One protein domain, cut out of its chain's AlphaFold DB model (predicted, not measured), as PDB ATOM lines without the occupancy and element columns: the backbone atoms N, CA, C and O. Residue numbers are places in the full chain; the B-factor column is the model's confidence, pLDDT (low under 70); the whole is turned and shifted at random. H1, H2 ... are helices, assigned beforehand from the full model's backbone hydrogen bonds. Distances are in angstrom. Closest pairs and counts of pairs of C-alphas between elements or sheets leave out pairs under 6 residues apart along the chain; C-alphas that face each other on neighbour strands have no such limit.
ATOM      1  N   SER A 448     227.800 195.023 119.227       86.19
ATOM      2  CA  SER A 448     228.560 195.801 118.246       86.19
ATOM      3  C   SER A 448     227.759 197.020 117.788       86.19
ATOM      4  O   SER A 448     226.569 196.909 117.483       86.19
ATOM      5  N   GLU A 449     228.396 198.182 117.714       88.38
ATOM      6  CA  GLU A 449     227.735 199.418 117.308       88.38
ATOM      7  C   GLU A 449     227.259 199.351 115.851       88.38
ATOM      8  O   GLU A 449     227.875 198.702 114.999       88.38
ATOM      9  N   LYS A 450     226.163 200.062 115.547       82.62
ATOM     10  CA  LYS A 450     225.577 200.138 114.196       82.62
ATOM     11  C   LYS A 450     226.647 200.534 113.170       82.62
ATOM     12  O   LYS A 450     226.881 199.788 112.227       82.62
ATOM     13  N   VAL A 451     227.400 201.601 113.452       85.50
ATOM     14  CA  VAL A 451     228.511 202.084 112.615       85.50
ATOM     15  C   VAL A 451     229.545 200.997 112.278       85.50
ATOM     16  O   VAL A 451     229.970 200.910 111.130       85.50
ATOM     17  N   VAL A 452     229.894 200.113 113.223       90.38
ATOM     18  CA  VAL A 452     230.841 199.001 113.009       90.38
ATOM     19  C   VAL A 452     230.214 197.899 112.144       90.38
ATOM     20  O   VAL A 452     230.851 197.406 111.212       90.38
ATOM     21  N   ARG A 453     228.956 197.521 112.418       88.81
ATOM     22  CA  ARG A 453     228.243 196.464 111.672       88.81
ATOM     23  C   ARG A 453     228.007 196.833 110.209       88.81
ATOM     24  O   ARG A 453     228.323 196.019 109.342       88.81
ATOM     25  N   GLU A 454     227.495 198.037 109.951       86.25
ATOM     26  CA  GLU A 454     227.227 198.528 108.593       86.25
ATOM     27  C   GLU A 454     228.540 198.786 107.828       86.25
ATOM     28  O   GLU A 454     228.662 198.410 106.663       86.25
ATOM     29  N   SER A 455     229.567 199.345 108.491       88.94
ATOM     30  CA  SER A 455     230.894 199.562 107.884       88.94
ATOM     31  C   SER A 455     231.550 198.278 107.392       88.94
ATOM     32  O   SER A 455     232.168 198.260 106.327       88.94
ATOM     33  N   TRP A 456     231.432 197.194 108.160       93.12
ATOM     34  CA  TRP A 456     231.953 195.900 107.737       93.12
ATOM     35  C   TRP A 456     231.175 195.325 106.558       93.12
ATOM     36  O   TRP A 456     231.785 194.886 105.587       93.12
ATOM     37  N   ALA A 457     229.842 195.353 106.618       90.94
ATOM     38  CA  ALA A 457     228.997 194.827 105.553       90.94
ATOM     39  C   ALA A 457     229.224 195.566 104.224       90.94
ATOM     40  O   ALA A 457     229.470 194.924 103.206       90.94
ATOM     41  N   MET A 458     229.294 196.900 104.263       88.06
ATOM     42  CA  MET A 458     229.649 197.762 103.128       88.06
ATOM     43  C   MET A 458     231.089 197.539 102.626       88.06
ATOM     44  O   MET A 458     231.376 197.720 101.441       88.06
ATOM     45  N   GLY A 459     232.009 197.131 103.505       90.25
ATOM     46  CA  GLY A 459     233.376 196.734 103.156       90.25
ATOM     47  C   GLY A 459     233.459 195.386 102.434       90.25
ATOM     48  O   GLY A 459     234.090 195.273 101.384       90.25
ATOM     49  N   VAL A 460     232.775 194.369 102.966       94.62
ATOM     50  CA  VAL A 460     232.677 193.027 102.367       94.62
ATOM     51  C   VAL A 460     231.930 193.080 101.032       94.62
ATOM     52  O   VAL A 460     232.387 192.494 100.054       94.62
ATOM     53  N   GLU A 461     230.835 193.836 100.954       92.12
ATOM     54  CA  GLU A 461     230.136 194.160  99.708       92.12
ATOM     55  C   GLU A 461     231.099 194.746  98.665       92.12
ATOM     56  O   GLU A 461     231.156 194.254  97.538       92.12
ATOM     57  N   GLY A 462     231.892 195.753  99.048       88.75
ATOM     58  CA  GLY A 462     232.885 196.396  98.188       88.75
ATOM     59  C   GLY A 462     233.927 195.430  97.623       88.75
ATOM     60  O   GLY A 462     234.090 195.332  96.405       88.75
ATOM     61  N   GLU A 463     234.605 194.675  98.486       92.12
ATOM     62  CA  GLU A 463     235.708 193.817  98.041       92.12
ATOM     63  C   GLU A 463     235.248 192.551  97.312       92.12
ATOM     64  O   GLU A 463     235.959 192.073  96.419       92.12
ATOM     65  N   LEU A 464     234.064 192.014  97.634       94.56
ATOM     66  CA  LEU A 464     233.515 190.845  96.944       94.56
ATOM     67  C   LEU A 464     232.834 191.215  95.614       94.56
ATOM     68  O   LEU A 464     232.974 190.469  94.642       94.56
ATOM     69  N   ILE A 465     232.158 192.370  95.485       90.12
ATOM     70  CA  ILE A 465     231.480 192.719  94.217       90.12
ATOM     71  C   ILE A 465     232.469 192.820  93.043       90.12
ATOM     72  O   ILE A 465     232.132 192.481  91.912       90.12
ATOM     73  N   LYS A 466     233.723 193.179  93.331       91.69
ATOM     74  CA  LYS A 466     234.878 193.277  92.422       91.69
ATOM     75  C   LYS A 466     235.115 192.062  91.515       91.69
ATOM     76  O   LYS A 466     235.591 192.242  90.397       91.69
ATOM     77  N   ALA A 467     234.790 190.845  91.966       91.06
ATOM     78  CA  ALA A 467     234.957 189.627  91.157       91.06
ATOM     79  C   ALA A 467     233.806 189.385  90.160       91.06
ATOM     80  O   ALA A 467     233.931 188.550  89.264       91.06
ATOM     81  N   HIS A 468     232.684 190.094  90.313       90.62
ATOM     82  CA  HIS A 468     231.547 190.059  89.390       90.62
ATOM     83  C   HIS A 468     231.496 191.324  88.525       90.62
ATOM     84  O   HIS A 468     231.383 191.228  87.306       90.62
ATOM     85  N   TYR A 469     231.623 192.490  89.164       92.25
ATOM     86  CA  TYR A 469     231.358 193.813  88.603       92.25
ATOM     87  C   TYR A 469     232.524 194.779  88.926       92.25
ATOM     88  O   TYR A 469     232.460 195.574  89.874       92.25
ATOM     89  N   PRO A 470     233.653 194.681  88.192       91.44
ATOM     90  CA  PRO A 470     234.860 195.470  88.451       91.44
ATOM     91  C   PRO A 470     234.719 196.978  88.167       91.44
ATOM     92  O   PRO A 470     235.474 197.769  88.743       91.44
ATOM     93  N   ILE A 471     233.787 197.404  87.308       88.06
ATOM     94  CA  ILE A 471     233.532 198.824  87.003       88.06
ATOM     95  C   ILE A 471     232.697 199.459  88.127       88.06
ATOM     96  O   ILE A 471     233.010 200.557  88.579       88.06
ATOM     97  N   ILE A 472     231.711 198.741  88.658       85.62
ATOM     98  CA  ILE A 472     230.860 199.129  89.786       85.62
ATOM     99  C   ILE A 472     231.647 199.099  91.099       85.62
ATOM    100  O   ILE A 472     231.489 200.001  91.920       85.62
ATOM    101  N   HIS A 473     232.579 198.156  91.270       86.69
ATOM    102  CA  HIS A 473     233.610 198.252  92.309       86.69
ATOM    103  C   HIS A 473     234.421 199.556  92.169       86.69
ATOM    104  O   HIS A 473     234.619 200.260  93.156       86.69
ATOM    105  N   LYS A 474     234.824 199.953  90.953       82.19
ATOM    106  CA  LYS A 474     235.539 201.226  90.747       82.19
ATOM    107  C   LYS A 474     234.667 202.465  91.022       82.19
ATOM    108  O   LYS A 474     235.195 203.478  91.474       82.19
ATOM    109  N   SER A 475     233.353 202.384  90.812       77.81
ATOM    110  CA  SER A 475     232.391 203.416  91.233       77.81
ATOM    111  C   SER A 475     232.202 203.456  92.754       77.81
ATOM    112  O   SER A 475     232.079 204.537  93.320       77.81
ATOM    113  N   TYR A 476     232.249 202.307  93.436       77.12
ATOM    114  CA  TYR A 476     232.263 202.217  94.901       77.12
ATOM    115  C   TYR A 476     233.539 202.818  95.504       77.12
ATOM    116  O   TYR A 476     233.444 203.616  96.435       77.12
ATOM    117  N   LEU A 477     234.707 202.563  94.897       73.12
ATOM    118  CA  LEU A 477     235.949 203.286  95.211       73.12
ATOM    119  C   LEU A 477     235.837 204.806  94.975       73.12
ATOM    120  O   LEU A 477     236.701 205.546  95.429       73.12
ATOM    121  N   GLY A 478     234.792 205.260  94.271       64.50
ATOM    122  CA  GLY A 478     234.415 206.655  94.038       64.50
ATOM    123  C   GLY A 478     233.422 207.262  95.042       64.50
ATOM    124  O   GLY A 478     233.070 208.427  94.893       64.50
ATOM    125  N   SER A 479     232.924 206.503  96.025       64.31
ATOM    126  CA  SER A 479     231.839 206.949  96.912       64.31
ATOM    127  C   SER A 479     232.352 207.636  98.185       64.31
ATOM    128  O   SER A 479     233.149 207.067  98.930       64.31
ATOM    129  N   THR A 480     231.870 208.852  98.460       58.75
ATOM    130  CA  THR A 480     232.164 209.624  99.683       58.75
ATOM    131  C   THR A 480     230.941 210.433 100.115       58.75
ATOM    132  O   THR A 480     230.814 211.613  99.789       58.75
ATOM    133  N   THR A 481     230.019 209.801 100.840       58.50
ATOM    134  CA  THR A 481     228.829 210.465 101.398       58.50
ATOM    135  C   THR A 481     228.478 209.894 102.767       58.50
ATOM    136  O   THR A 481     228.285 208.686 102.890       58.50
ATOM    137  N   CYS A 482     228.289 210.763 103.764       60.97
ATOM    138  CA  CYS A 482     227.305 210.495 104.812       60.97
ATOM    139  C   CYS A 482     225.938 210.420 104.110       60.97
ATOM    140  O   CYS A 482     225.574 211.365 103.401       60.97
ATOM    141  N   GLU A 483     225.200 209.312 104.211       52.31
ATOM    142  CA  GLU A 483     223.876 209.253 103.582       52.31
ATOM    143  C   GLU A 483     222.867 210.086 104.374       52.31
ATOM    144  O   GLU A 483     222.838 210.049 105.598       52.31
ATOM    145  N   PHE A 484     222.006 210.827 103.672       42.44
ATOM    146  CA  PHE A 484     221.127 211.872 104.228       42.44
ATOM    147  C   PHE A 484     220.039 211.400 105.229       42.44
ATOM    148  O   PHE A 484     219.152 212.181 105.568       42.44
ATOM    149  N   ASP A 485     220.084 210.148 105.693       47.06
ATOM    150  CA  ASP A 485     219.230 209.588 106.756       47.06
ATOM    151  C   ASP A 485     220.010 208.711 107.767       47.06
ATOM    152  O   ASP A 485     219.420 208.231 108.733       47.06
ATOM    153  N   GLU A 486     221.319 208.499 107.574       56.22
ATOM    154  CA  GLU A 486     222.194 207.739 108.475       56.22
ATOM    155  C   GLU A 486     223.109 208.705 109.234       56.22
ATOM    156  O   GLU A 486     223.949 209.383 108.646       56.22
ATOM    157  N   SER A 487     222.978 208.767 110.562       62.38
ATOM    158  CA  SER A 487     223.779 209.653 111.422       62.38
ATOM    159  C   SER A 487     225.183 209.099 111.725       62.38
ATOM    160  O   SER A 487     225.641 209.169 112.864       62.38
ATOM    161  N   PHE A 488     225.816 208.430 110.758       70.06
ATOM    162  CA  PHE A 488     227.144 207.827 110.885       70.06
ATOM    163  C   PHE A 488     227.748 207.518 109.506       70.06
ATOM    164  O   PHE A 488     227.050 207.460 108.495       70.06
ATOM    165  N   TYR A 489     229.061 207.292 109.469       79.56
ATOM    166  CA  TYR A 489     229.793 206.927 108.257       79.56
ATOM    167  C   TYR A 489     229.968 205.409 108.121       79.56
ATOM    168  O   TYR A 489     230.263 204.738 109.107       79.56
ATOM    169  N   ARG A 490     229.849 204.862 106.902       79.56
ATOM    170  CA  ARG A 490     229.912 203.403 106.654       79.56
ATOM    171  C   ARG A 490     230.937 202.930 105.614       79.56
ATOM    172  O   ARG A 490     230.918 201.767 105.232       79.56
ATOM    173  N   TYR A 491     231.830 203.796 105.132       81.56
ATOM    174  CA  TYR A 491     232.808 203.430 104.088       81.56
ATOM    175  C   TYR A 491     234.260 203.341 104.601       81.56
ATOM    176  O   TYR A 491     235.193 203.263 103.807       81.56
ATOM    177  N   ILE A 492     234.474 203.281 105.923       86.69
ATOM    178  CA  ILE A 492     235.816 203.256 106.540       86.69
ATOM    179  C   ILE A 492     236.695 202.098 106.038       86.69
ATOM    180  O   ILE A 492     237.897 202.270 105.874       86.69
ATOM    181  N   VAL A 493     236.104 200.939 105.716       89.94
ATOM    182  CA  VAL A 493     236.837 199.798 105.141       89.94
ATOM    183  C   VAL A 493     237.443 200.155 103.778       89.94
ATOM    184  O   VAL A 493     238.617 199.874 103.558       89.94
ATOM    185  N   LYS A 494     236.698 200.833 102.893       85.94
ATOM    186  CA  LYS A 494     237.231 201.340 101.615       85.94
ATOM    187  C   LYS A 494     238.417 202.268 101.859       85.94
ATOM    188  O   LYS A 494     239.455 202.092 101.231       85.94
ATOM    189  N   ASP A 495     238.270 203.236 102.759       81.56
ATOM    190  CA  ASP A 495     239.294 204.261 102.990       81.56
ATOM    191  C   ASP A 495     240.589 203.671 103.569       81.56
ATOM    192  O   ASP A 495     241.682 204.103 103.206       81.56
ATOM    193  N   LEU A 496     240.477 202.667 104.446       86.69
ATOM    194  CA  LEU A 496     241.625 201.966 105.031       86.69
ATOM    195  C   LEU A 496     242.349 201.051 104.029       86.69
ATOM    196  O   LEU A 496     243.555 200.863 104.164       86.69
ATOM    197  N   LEU A 497     241.638 200.491 103.041       86.75
ATOM    198  CA  LEU A 497     242.221 199.644 101.988       86.75
ATOM    199  C   LEU A 497     242.744 200.447 100.781       86.75
ATOM    200  O   LEU A 497     243.674 200.002 100.108       86.75
ATOM    201  N   TYR A 498     242.160 201.615 100.488       80.75
ATOM    202  CA  TYR A 498     242.456 202.425  99.296       80.75
ATOM    203  C   TYR A 498     242.682 203.921  99.611       80.75
ATOM    204  O   TYR A 498     241.976 204.774  99.069       80.75
ATOM    205  N   PRO A 499     243.692 204.279 100.425       68.88
ATOM    206  CA  PRO A 499     243.933 205.655 100.883       68.88
ATOM    207  C   PRO A 499     244.519 206.615  99.820       68.88
ATOM    208  O   PRO A 499     244.844 207.760 100.138       68.88
ATOM    209  N   GLU A 500     244.708 206.187  98.566       61.09
ATOM    210  CA  GLU A 500     245.362 206.989  97.519       61.09
ATOM    211  C   GLU A 500     244.415 207.955  96.780       61.09
ATOM    212  O   GLU A 500     243.347 207.569  96.305       61.09
ATOM    213  N   LYS A 501     244.882 209.197  96.568       50.94
ATOM    214  CA  LYS A 501     244.147 210.294  95.900       50.94
ATOM    215  C   LYS A 501     243.671 210.017  94.468       50.94
ATOM    216  O   LYS A 501     242.741 210.682  94.018       50.94
ATOM    217  N   ASP A 502     244.304 209.090  93.751       45.28
ATOM    218  CA  ASP A 502     243.982 208.796  92.344       45.28
ATOM    219  C   ASP A 502     242.860 207.741  92.192       45.28
ATOM    220  O   ASP A 502     242.400 207.473  91.076       45.28
ATOM    221  N   ASN A 503     242.357 207.184  93.302       46.50
ATOM    222  CA  ASN A 503     241.043 206.543  93.342       46.50
ATOM    223  C   ASN A 503     239.975 207.611  93.635       46.50
ATOM    224  O   ASN A 503     240.065 208.351  94.609       46.50
ATOM    225  N   ASN A 504     238.944 207.682  92.785       46.00
ATOM    226  CA  ASN A 504     238.006 208.814  92.678       46.00
ATOM    227  C   ASN A 504     237.139 209.130  93.923       46.00
ATOM    228  O   ASN A 504     236.289 210.012  93.840       46.00
ATOM    229  N   GLY A 505     237.287 208.397  95.027       42.88
ATOM    230  CA  GLY A 505     236.483 208.501  96.249       42.88
ATOM    231  C   GLY A 505     237.346 208.636  97.497       42.88
ATOM    232  O   GLY A 505     237.008 208.090  98.546       42.88
ATOM    233  N   PHE A 506     238.459 209.350  97.367       46.69
ATOM    234  CA  PHE A 506     239.069 210.097  98.456       46.69
ATOM    235  C   PHE A 506     238.387 211.475  98.518       46.69
ATOM    236  O   PHE A 506     238.313 212.153  97.488       46.69
ATOM    237  N   ASP A 507     237.903 211.930  99.681       49.50
ATOM    238  CA  ASP A 507     237.343 213.286  99.759       49.50
ATOM    239  C   ASP A 507     238.462 214.332  99.632       49.50
ATOM    240  O   ASP A 507     239.314 214.507 100.506       49.50
ATOM    241  N   SER A 508     238.415 215.076  98.526       45.03
ATOM    242  CA  SER A 508     239.277 216.220  98.222       45.03
ATOM    243  C   SER A 508     239.379 217.277  99.337       45.03
ATOM    244  O   SER A 508     240.320 218.075  99.326       45.03
ATOM    245  N   LEU A 509     238.442 217.293 100.293       45.88
ATOM    246  CA  LEU A 509     238.419 218.203 101.437       45.88
ATOM    247  C   LEU A 509     239.398 217.837 102.570       45.88
ATOM    248  O   LEU A 509     239.643 218.701 103.417       45.88
ATOM    249  N   ASN A 510     240.000 216.637 102.596       50.28
ATOM    250  CA  ASN A 510     240.972 216.249 103.636       50.28
ATOM    251  C   ASN A 510     242.416 216.105 103.094       50.28
ATOM    252  O   ASN A 510     242.875 215.009 102.772       50.28
ATOM    253  N   PRO A 511     243.188 217.204 102.982       46.91
ATOM    254  CA  PRO A 511     244.462 217.216 102.259       46.91
ATOM    255  C   PRO A 511     245.649 216.537 102.972       46.91
ATOM    256  O   PRO A 511     246.755 216.608 102.439       46.91
ATOM    257  N   ASN A 512     245.468 215.919 104.147       50.91
ATOM    258  CA  ASN A 512     246.577 215.555 105.045       50.91
ATOM    259  C   ASN A 512     247.058 214.090 104.983       50.91
ATOM    260  O   ASN A 512     248.164 213.819 105.445       50.91
ATOM    261  N   TYR A 513     246.286 213.149 104.431       57.81
ATOM    262  CA  TYR A 513     246.591 211.703 104.480       57.81
ATOM    263  C   TYR A 513     247.663 211.224 103.472       57.81
ATOM    264  O   TYR A 513     247.580 210.127 102.927       57.81
ATOM    265  N   GLU A 514     248.687 212.032 103.185       54.78
ATOM    266  CA  GLU A 514     249.692 211.691 102.172       54.78
ATOM    267  C   GLU A 514     250.862 210.850 102.726       54.78
ATOM    268  O   GLU A 514     251.532 211.216 103.693       54.78
ATOM    269  N   SER A 515     251.202 209.777 101.999       52.41
ATOM    270  CA  SER A 515     252.477 209.022 102.009       52.41
ATOM    271  C   SER A 515     252.818 208.039 103.147       52.41
ATOM    272  O   SER A 515     253.855 207.391 103.036       52.41
ATOM    273  N   HIS A 516     252.005 207.875 104.201       56.53
ATOM    274  CA  HIS A 516     252.328 206.963 105.326       56.53
ATOM    275  C   HIS A 516     251.120 206.151 105.847       56.53
ATOM    276  O   HIS A 516     250.939 206.013 107.058       56.53
ATOM    277  N   PHE A 517     250.256 205.656 104.960       68.38
ATOM    278  CA  PHE A 517     249.225 204.683 105.350       68.38
ATOM    279  C   PHE A 517     249.794 203.261 105.399       68.38
ATOM    280  O   PHE A 517     250.701 202.933 104.636       68.38
ATOM    281  N   ALA A 518     249.261 202.430 106.296       67.56
ATOM    282  CA  ALA A 518     249.604 201.013 106.361       67.56
ATOM    283  C   ALA A 518     248.994 200.258 105.168       67.56
ATOM    284  O   ALA A 518     247.856 200.527 104.784       67.56
ATOM    285  N   GLU A 519     249.717 199.272 104.631       79.69
ATOM    286  CA  GLU A 519     249.207 198.322 103.628       79.69
ATOM    287  C   GLU A 519     248.274 197.288 104.296       79.69
ATOM    288  O   GLU A 519     248.589 196.102 104.390       79.69
ATOM    289  N   LEU A 520     247.140 197.753 104.830       88.31
ATOM    290  CA  LEU A 520     246.147 196.913 105.504       88.31
ATOM    291  C   LEU A 520     245.422 196.019 104.491       88.31
ATOM    292  O   LEU A 520     244.970 196.483 103.445       88.31
ATOM    293  N   THR A 521     245.243 194.740 104.823       92.81
ATOM    294  CA  THR A 521     244.341 193.848 104.083       92.81
ATOM    295  C   THR A 521     242.966 193.788 104.748       92.81
ATOM    296  O   THR A 521     242.826 194.045 105.945       92.81
ATOM    297  N   LEU A 522     241.938 193.352 104.010       94.62
ATOM    298  CA  LEU A 522     240.599 193.115 104.573       94.62
ATOM    299  C   LEU A 522     240.635 192.119 105.755       94.62
ATOM    300  O   LEU A 522     239.799 192.191 106.655       94.62
ATOM    301  N   LYS A 523     241.635 191.224 105.798       95.56
ATOM    302  CA  LYS A 523     241.855 190.316 106.927       95.56
ATOM    303  C   LYS A 523     242.474 191.004 108.142       95.56
ATOM    304  O   LYS A 523     242.120 190.648 109.259       95.56
ATOM    305  N   ASP A 524     243.341 191.995 107.963       94.94
ATOM    306  CA  ASP A 524     243.867 192.784 109.085       94.94
ATOM    307  C   ASP A 524     242.762 193.636 109.713       94.94
ATOM    308  O   ASP A 524     242.660 193.706 110.938       94.94
ATOM    309  N   LEU A 525     241.862 194.176 108.880       95.31
ATOM    310  CA  LEU A 525     240.648 194.852 109.345       95.31
ATOM    311  C   LEU A 525     239.740 193.924 110.164       95.31
ATOM    312  O   LEU A 525     239.209 194.353 111.187       95.31
ATOM    313  N   GLU A 526     239.607 192.657 109.758       95.19
ATOM    314  CA  GLU A 526     238.849 191.655 110.513       95.19
ATOM    315  C   GLU A 526     239.534 191.244 111.825       95.19
ATOM    316  O   GLU A 526     238.896 191.169 112.874       95.19
ATOM    317  N   ASN A 527     240.842 190.977 111.780       93.94
ATOM    318  CA  ASN A 527     241.623 190.559 112.948       93.94
ATOM    319  C   ASN A 527     241.613 191.626 114.056       93.94
ATOM    320  O   ASN A 527     241.751 191.291 115.230       93.94
ATOM    321  N   ALA A 528     241.459 192.896 113.676       94.62
ATOM    322  CA  ALA A 528     241.417 194.035 114.577       94.62
ATOM    323  C   ALA A 528     240.008 194.389 115.096       94.62
ATOM    324  O   ALA A 528     239.867 195.432 115.729       94.62
ATOM    325  N   PHE A 529     238.961 193.593 114.840       92.25
ATOM    326  CA  PHE A 529     237.596 193.983 115.217       92.25
ATOM    327  C   PHE A 529     237.447 194.409 116.685       92.25
ATOM    328  O   PHE A 529     238.017 193.812 117.597       92.25
ATOM    329  N   GLY A 530     236.633 195.442 116.893       91.62
ATOM    330  CA  GLY A 530     236.086 195.841 118.185       91.62
ATOM    331  C   GLY A 530     234.560 195.802 118.155       91.62
ATOM    332  O   GLY A 530     233.956 195.668 117.089       91.62
ATOM    333  N   ASN A 531     233.924 195.936 119.315       90.56
ATOM    334  CA  ASN A 531     232.481 196.140 119.400       90.56
ATOM    335  C   ASN A 531     232.127 197.616 119.149       90.56
ATOM    336  O   ASN A 531     231.102 197.882 118.524       90.56
ATOM    337  N   THR A 532     232.971 198.561 119.586       93.31
ATOM    338  CA  THR A 532     232.805 200.003 119.303       93.31
ATOM    339  C   THR A 532     233.731 200.514 118.202       93.31
ATOM    340  O   THR A 532     234.726 199.876 117.841       93.31
ATOM    341  N   TRP A 533     233.408 201.696 117.680       91.94
ATOM    342  CA  TRP A 533     234.232 202.453 116.738       91.94
ATOM    343  C   TRP A 533     235.650 202.710 117.276       91.94
ATOM    344  O   TRP A 533     236.636 202.479 116.574       91.94
ATOM    345  N   GLU A 534     235.773 203.117 118.545       94.62
ATOM    346  CA  GLU A 534     237.060 203.310 119.219       94.62
ATOM    347  C   GLU A 534     237.807 201.997 119.440       94.62
ATOM    348  O   GLU A 534     239.017 201.968 119.232       94.62
ATOM    349  N   GLU A 535     237.120 200.918 119.832       95.50
ATOM    350  CA  GLU A 535     237.752 199.604 119.998       95.50
ATOM    351  C   GLU A 535     238.371 199.128 118.675       95.50
ATOM    352  O   GLU A 535     239.532 198.721 118.660       95.50
ATOM    353  N   TRP A 536     237.652 199.248 117.550       95.31
ATOM    354  CA  TRP A 536     238.173 198.854 116.235       95.31
ATOM    355  C   TRP A 536     239.361 199.727 115.804       95.31
ATOM    356  O   TRP A 536     240.405 199.198 115.416       95.31
ATOM    357  N   ARG A 537     239.256 201.057 115.953       95.12
ATOM    358  CA  ARG A 537     240.358 202.010 115.717       95.12
ATOM    359  C   ARG A 537     241.599 201.653 116.531       95.12
ATOM    360  O   ARG A 537     242.712 201.612 116.007       95.12
ATOM    361  N   ASP A 538     241.422 201.441 117.830       96.44
ATOM    362  CA  ASP A 538     242.525 201.293 118.774       96.44
ATOM    363  C   ASP A 538     243.158 199.902 118.710       96.44
ATOM    364  O   ASP A 538     244.359 199.790 118.955       96.44
ATOM    365  N   ASN A 539     242.411 198.887 118.263       95.75
ATOM    366  CA  ASN A 539     242.930 197.586 117.845       95.75
ATOM    367  C   ASN A 539     243.727 197.664 116.533       95.75
ATOM    368  O   ASN A 539     244.846 197.158 116.488       95.75
ATOM    369  N   LEU A 540     243.221 198.350 115.498       94.44
ATOM    370  CA  LEU A 540     243.928 198.536 114.216       94.44
ATOM    371  C   LEU A 540     245.303 199.193 114.387       94.44
ATOM    372  O   LEU A 540     246.244 198.894 113.659       94.44
ATOM    373  N   LYS A 541     245.432 200.080 115.375       94.19
ATOM    374  CA  LYS A 541     246.686 200.759 115.724       94.19
ATOM    375  C   LYS A 541     247.707 199.865 116.442       94.19
ATOM    376  O   LYS A 541     248.853 200.291 116.611       94.19
ATOM    377  N   GLN A 542     247.341 198.670 116.914       93.31
ATOM    378  CA  GLN A 542     248.248 197.832 117.704       93.31
ATOM    379  C   GLN A 542     249.347 197.217 116.829       93.31
ATOM    380  O   GLN A 542     249.093 196.438 115.919       93.31
ATOM    381  N   GLY A 543     250.602 197.554 117.132       84.69
ATOM    382  CA  GLY A 543     251.775 197.045 116.412       84.69
ATOM    383  C   GLY A 543     252.160 197.835 115.157       84.69
ATOM    384  O   GLY A 543     253.283 197.659 114.683       84.69
ATOM    385  N   LEU A 544     251.307 198.743 114.668       89.06
ATOM    386  CA  LEU A 544     251.656 199.638 113.563       89.06
ATOM    387  C   LEU A 544     252.779 200.623 113.956       89.06
ATOM    388  O   LEU A 544     252.824 201.109 115.094       89.06
ATOM    389  N   PRO A 545     253.675 200.986 113.018       90.81
ATOM    390  CA  PRO A 545     254.546 202.147 113.150       90.81
ATOM    391  C   PRO A 545     253.750 203.416 113.469       90.81
ATOM    392  O   PRO A 545     252.642 203.618 112.975       90.81
ATOM    393  N   LYS A 546     254.325 204.317 114.278       87.62
ATOM    394  CA  LYS A 546     253.577 205.467 114.812       87.62
ATOM    395  C   LYS A 546     252.896 206.323 113.727       87.62
ATOM    396  O   LYS A 546     251.773 206.751 113.947       87.62
ATOM    397  N   ALA A 547     253.546 206.577 112.589       83.88
ATOM    398  CA  ALA A 547     252.956 207.400 111.527       83.88
ATOM    399  C   ALA A 547     251.685 206.766 110.931       83.88
ATOM    400  O   ALA A 547     250.708 207.463 110.679       83.88
ATOM    401  N   GLU A 548     251.676 205.442 110.782       85.69
ATOM    402  CA  GLU A 548     250.529 204.676 110.294       85.69
ATOM    403  C   GLU A 548     249.415 204.621 111.354       85.69
ATOM    404  O   GLU A 548     248.249 204.836 111.038       85.69
ATOM    405  N   ALA A 549     249.771 204.445 112.633       89.06
ATOM    406  CA  ALA A 549     248.819 204.489 113.745       89.06
ATOM    407  C   ALA A 549     248.182 205.883 113.950       89.06
ATOM    408  O   ALA A 549     246.984 205.981 114.220       89.06
ATOM    409  N   ASP A 550     248.959 206.962 113.802       86.44
ATOM    410  CA  ASP A 550     248.466 208.347 113.840       86.44
ATOM    411  C   ASP A 550     247.532 208.632 112.638       86.44
ATOM    412  O   ASP A 550     246.551 209.364 112.776       86.44
ATOM    413  N   ASN A 551     247.784 208.015 111.477       83.25
ATOM    414  CA  ASN A 551     246.928 208.107 110.290       83.25
ATOM    415  C   ASN A 551     245.604 207.333 110.444       83.25
ATOM    416  O   ASN A 551     244.543 207.886 110.150       83.25
ATOM    417  N   VAL A 552     245.632 206.104 110.979       87.75
ATOM    418  CA  VAL A 552     244.411 205.347 111.336       87.75
ATOM    419  C   VAL A 552     243.582 206.112 112.372       87.75
ATOM    420  O   VAL A 552     242.371 206.240 112.203       87.75
ATOM    421  N   GLN A 553     244.219 206.693 113.398       89.62
ATOM    422  CA  GLN A 553     243.542 207.578 114.356       89.62
ATOM    423  C   GLN A 553     242.827 208.729 113.634       89.62
ATOM    424  O   GLN A 553     241.631 208.935 113.832       89.62
ATOM    425  N   GLY A 554     243.553 209.451 112.774       84.12
ATOM    426  CA  GLY A 554     243.021 210.601 112.051       84.12
ATOM    427  C   GLY A 554     241.852 210.267 111.123       84.12
ATOM    428  O   GLY A 554     240.985 211.117 110.945       84.12
ATOM    429  N   MET A 555     241.807 209.063 110.543       83.12
ATOM    430  CA  MET A 555     240.702 208.612 109.686       83.12
ATOM    431  C   MET A 555     239.401 208.421 110.480       83.12
ATOM    432  O   MET A 555     238.356 208.953 110.107       83.12
ATOM    433  N   PHE A 556     239.470 207.690 111.598       87.94
ATOM    434  CA  PHE A 556     238.307 207.424 112.448       87.94
ATOM    435  C   PHE A 556     237.790 208.708 113.108       87.94
ATOM    436  O   PHE A 556     236.587 208.952 113.087       87.94
ATOM    437  N   ASP A 557     238.681 209.556 113.635       86.62
ATOM    438  CA  ASP A 557     238.298 210.803 114.311       86.62
ATOM    439  C   ASP A 557     237.678 211.835 113.344       86.62
ATOM    440  O   ASP A 557     236.791 212.603 113.729       86.62
ATOM    441  N   TYR A 558     238.113 211.848 112.077       80.69
ATOM    442  CA  TYR A 558     237.496 212.660 111.024       80.69
ATOM    443  C   TYR A 558     236.065 212.189 110.738       80.69
ATOM    444  O   TYR A 558     235.127 212.978 110.835       80.69
ATOM    445  N   TRP A 559     235.864 210.897 110.467       79.94
ATOM    446  CA  TRP A 559     234.529 210.368 110.177       79.94
ATOM    447  C   TRP A 559     233.582 210.357 111.392       79.94
ATOM    448  O   TRP A 559     232.373 210.452 111.201       79.94
ATOM    449  N   SER A 560     234.105 210.373 112.624       79.44
ATOM    450  CA  SER A 560     233.335 210.650 113.851       79.44
ATOM    451  C   SER A 560     232.792 212.080 113.963       79.44
ATOM    452  O   SER A 560     232.029 212.341 114.884       79.44
ATOM    453  N   THR A 561     233.206 213.017 113.102       74.75
ATOM    454  CA  THR A 561     232.783 214.434 113.166       74.75
ATOM    455  C   THR A 561     232.340 215.021 111.822       74.75
ATOM    456  O   THR A 561     231.793 216.118 111.786       74.75
ATOM    457  N   ALA A 562     232.544 214.310 110.709       69.81
ATOM    458  CA  ALA A 562     232.155 214.755 109.369       69.81
ATOM    459  C   ALA A 562     230.669 214.511 109.021       69.81
ATOM    460  O   ALA A 562     230.204 215.020 108.001       69.81
ATOM    461  N   CYS A 563     229.936 213.751 109.847       66.00
ATOM    462  CA  CYS A 563     228.510 213.436 109.662       66.00
ATOM    463  C   CYS A 563     227.587 214.004 110.773       66.00
ATOM    464  O   CYS A 563     226.426 213.597 110.839       66.00
ATOM    465  N   ASP A 564     228.095 214.919 111.615       59.12
ATOM    466  CA  ASP A 564     227.361 215.681 112.654       59.12
ATOM    467  C   ASP A 564     226.869 217.060 112.140       59.12
ATOM    468  O   ASP A 564     225.741 217.468 112.512       59.12
TER     469      ASP A 564
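This is residues 448 to 564 of the 564 residues of an uncharacterized protein of Muricauda sp. 501str8 (UniProt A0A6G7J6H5). Two helical hairpins, H1 with H2 and H5 with H6, are set round the short helix H3 in the middle, with the short H4 at one side; two long loops, residues 477 to 491 and 498 to 521, make much of the rest. H3 meets H1 more fully than it meets H4 or H6. The 117 printed residues include six named helices, H1 to H6 in chain order, and no named strand: the class is all helix, though under half of the residues, 57, are in named elements. The whole is compact and rounded, with a radius of gyration of the C-alphas of 13.5 A and spans of 35 by 31 by 28 A.

Find C-alpha 450 at (225.577, 200.138, 114.196); from there H1 runs 22.1 A to residue 465. Next come H2, residues 470 to 476, and H3, residues 492 to 497, beginning at (235.816, 203.256, 106.540). H4 is residues 522 to 527 and H5 residues 533 to 540. H6, residues 546 to 559, runs 20.2 A to (234.529, 210.368, 110.177).

Start at H3, the hub: it touches H1 at Gly 459 and Val 493, closest C-alphas 5.0 A apart, at a steep tilt of 43 degrees. H3 only just touches H4, at Leu 497 and Leu 522, 7.2 A, and H6, at Ile 492 and Phe 556, 7.6 A, each with 3 pairs of C-alphas within 8 A. The H5 and H6 hairpin has a shallow tilt of 18 degrees; its closest C-alphas, Arg 537 and Gln 553, are 6.6 A apart. In the H1 and H2 hairpin, at 24 degrees, they are Gly 462 and His 473, 6.2 A. In the six helices every O i to N i+4 pair is within hydrogen-bond range.

The farthest C-alphas, His 468 and Lys 546, are 37.0 A apart. The printed part has no cut; the links H2 to H3 and H3 to H4 are long. Look for pLDDT under 70 at residues 478 to 487, 499 to 518 and 562 to 564.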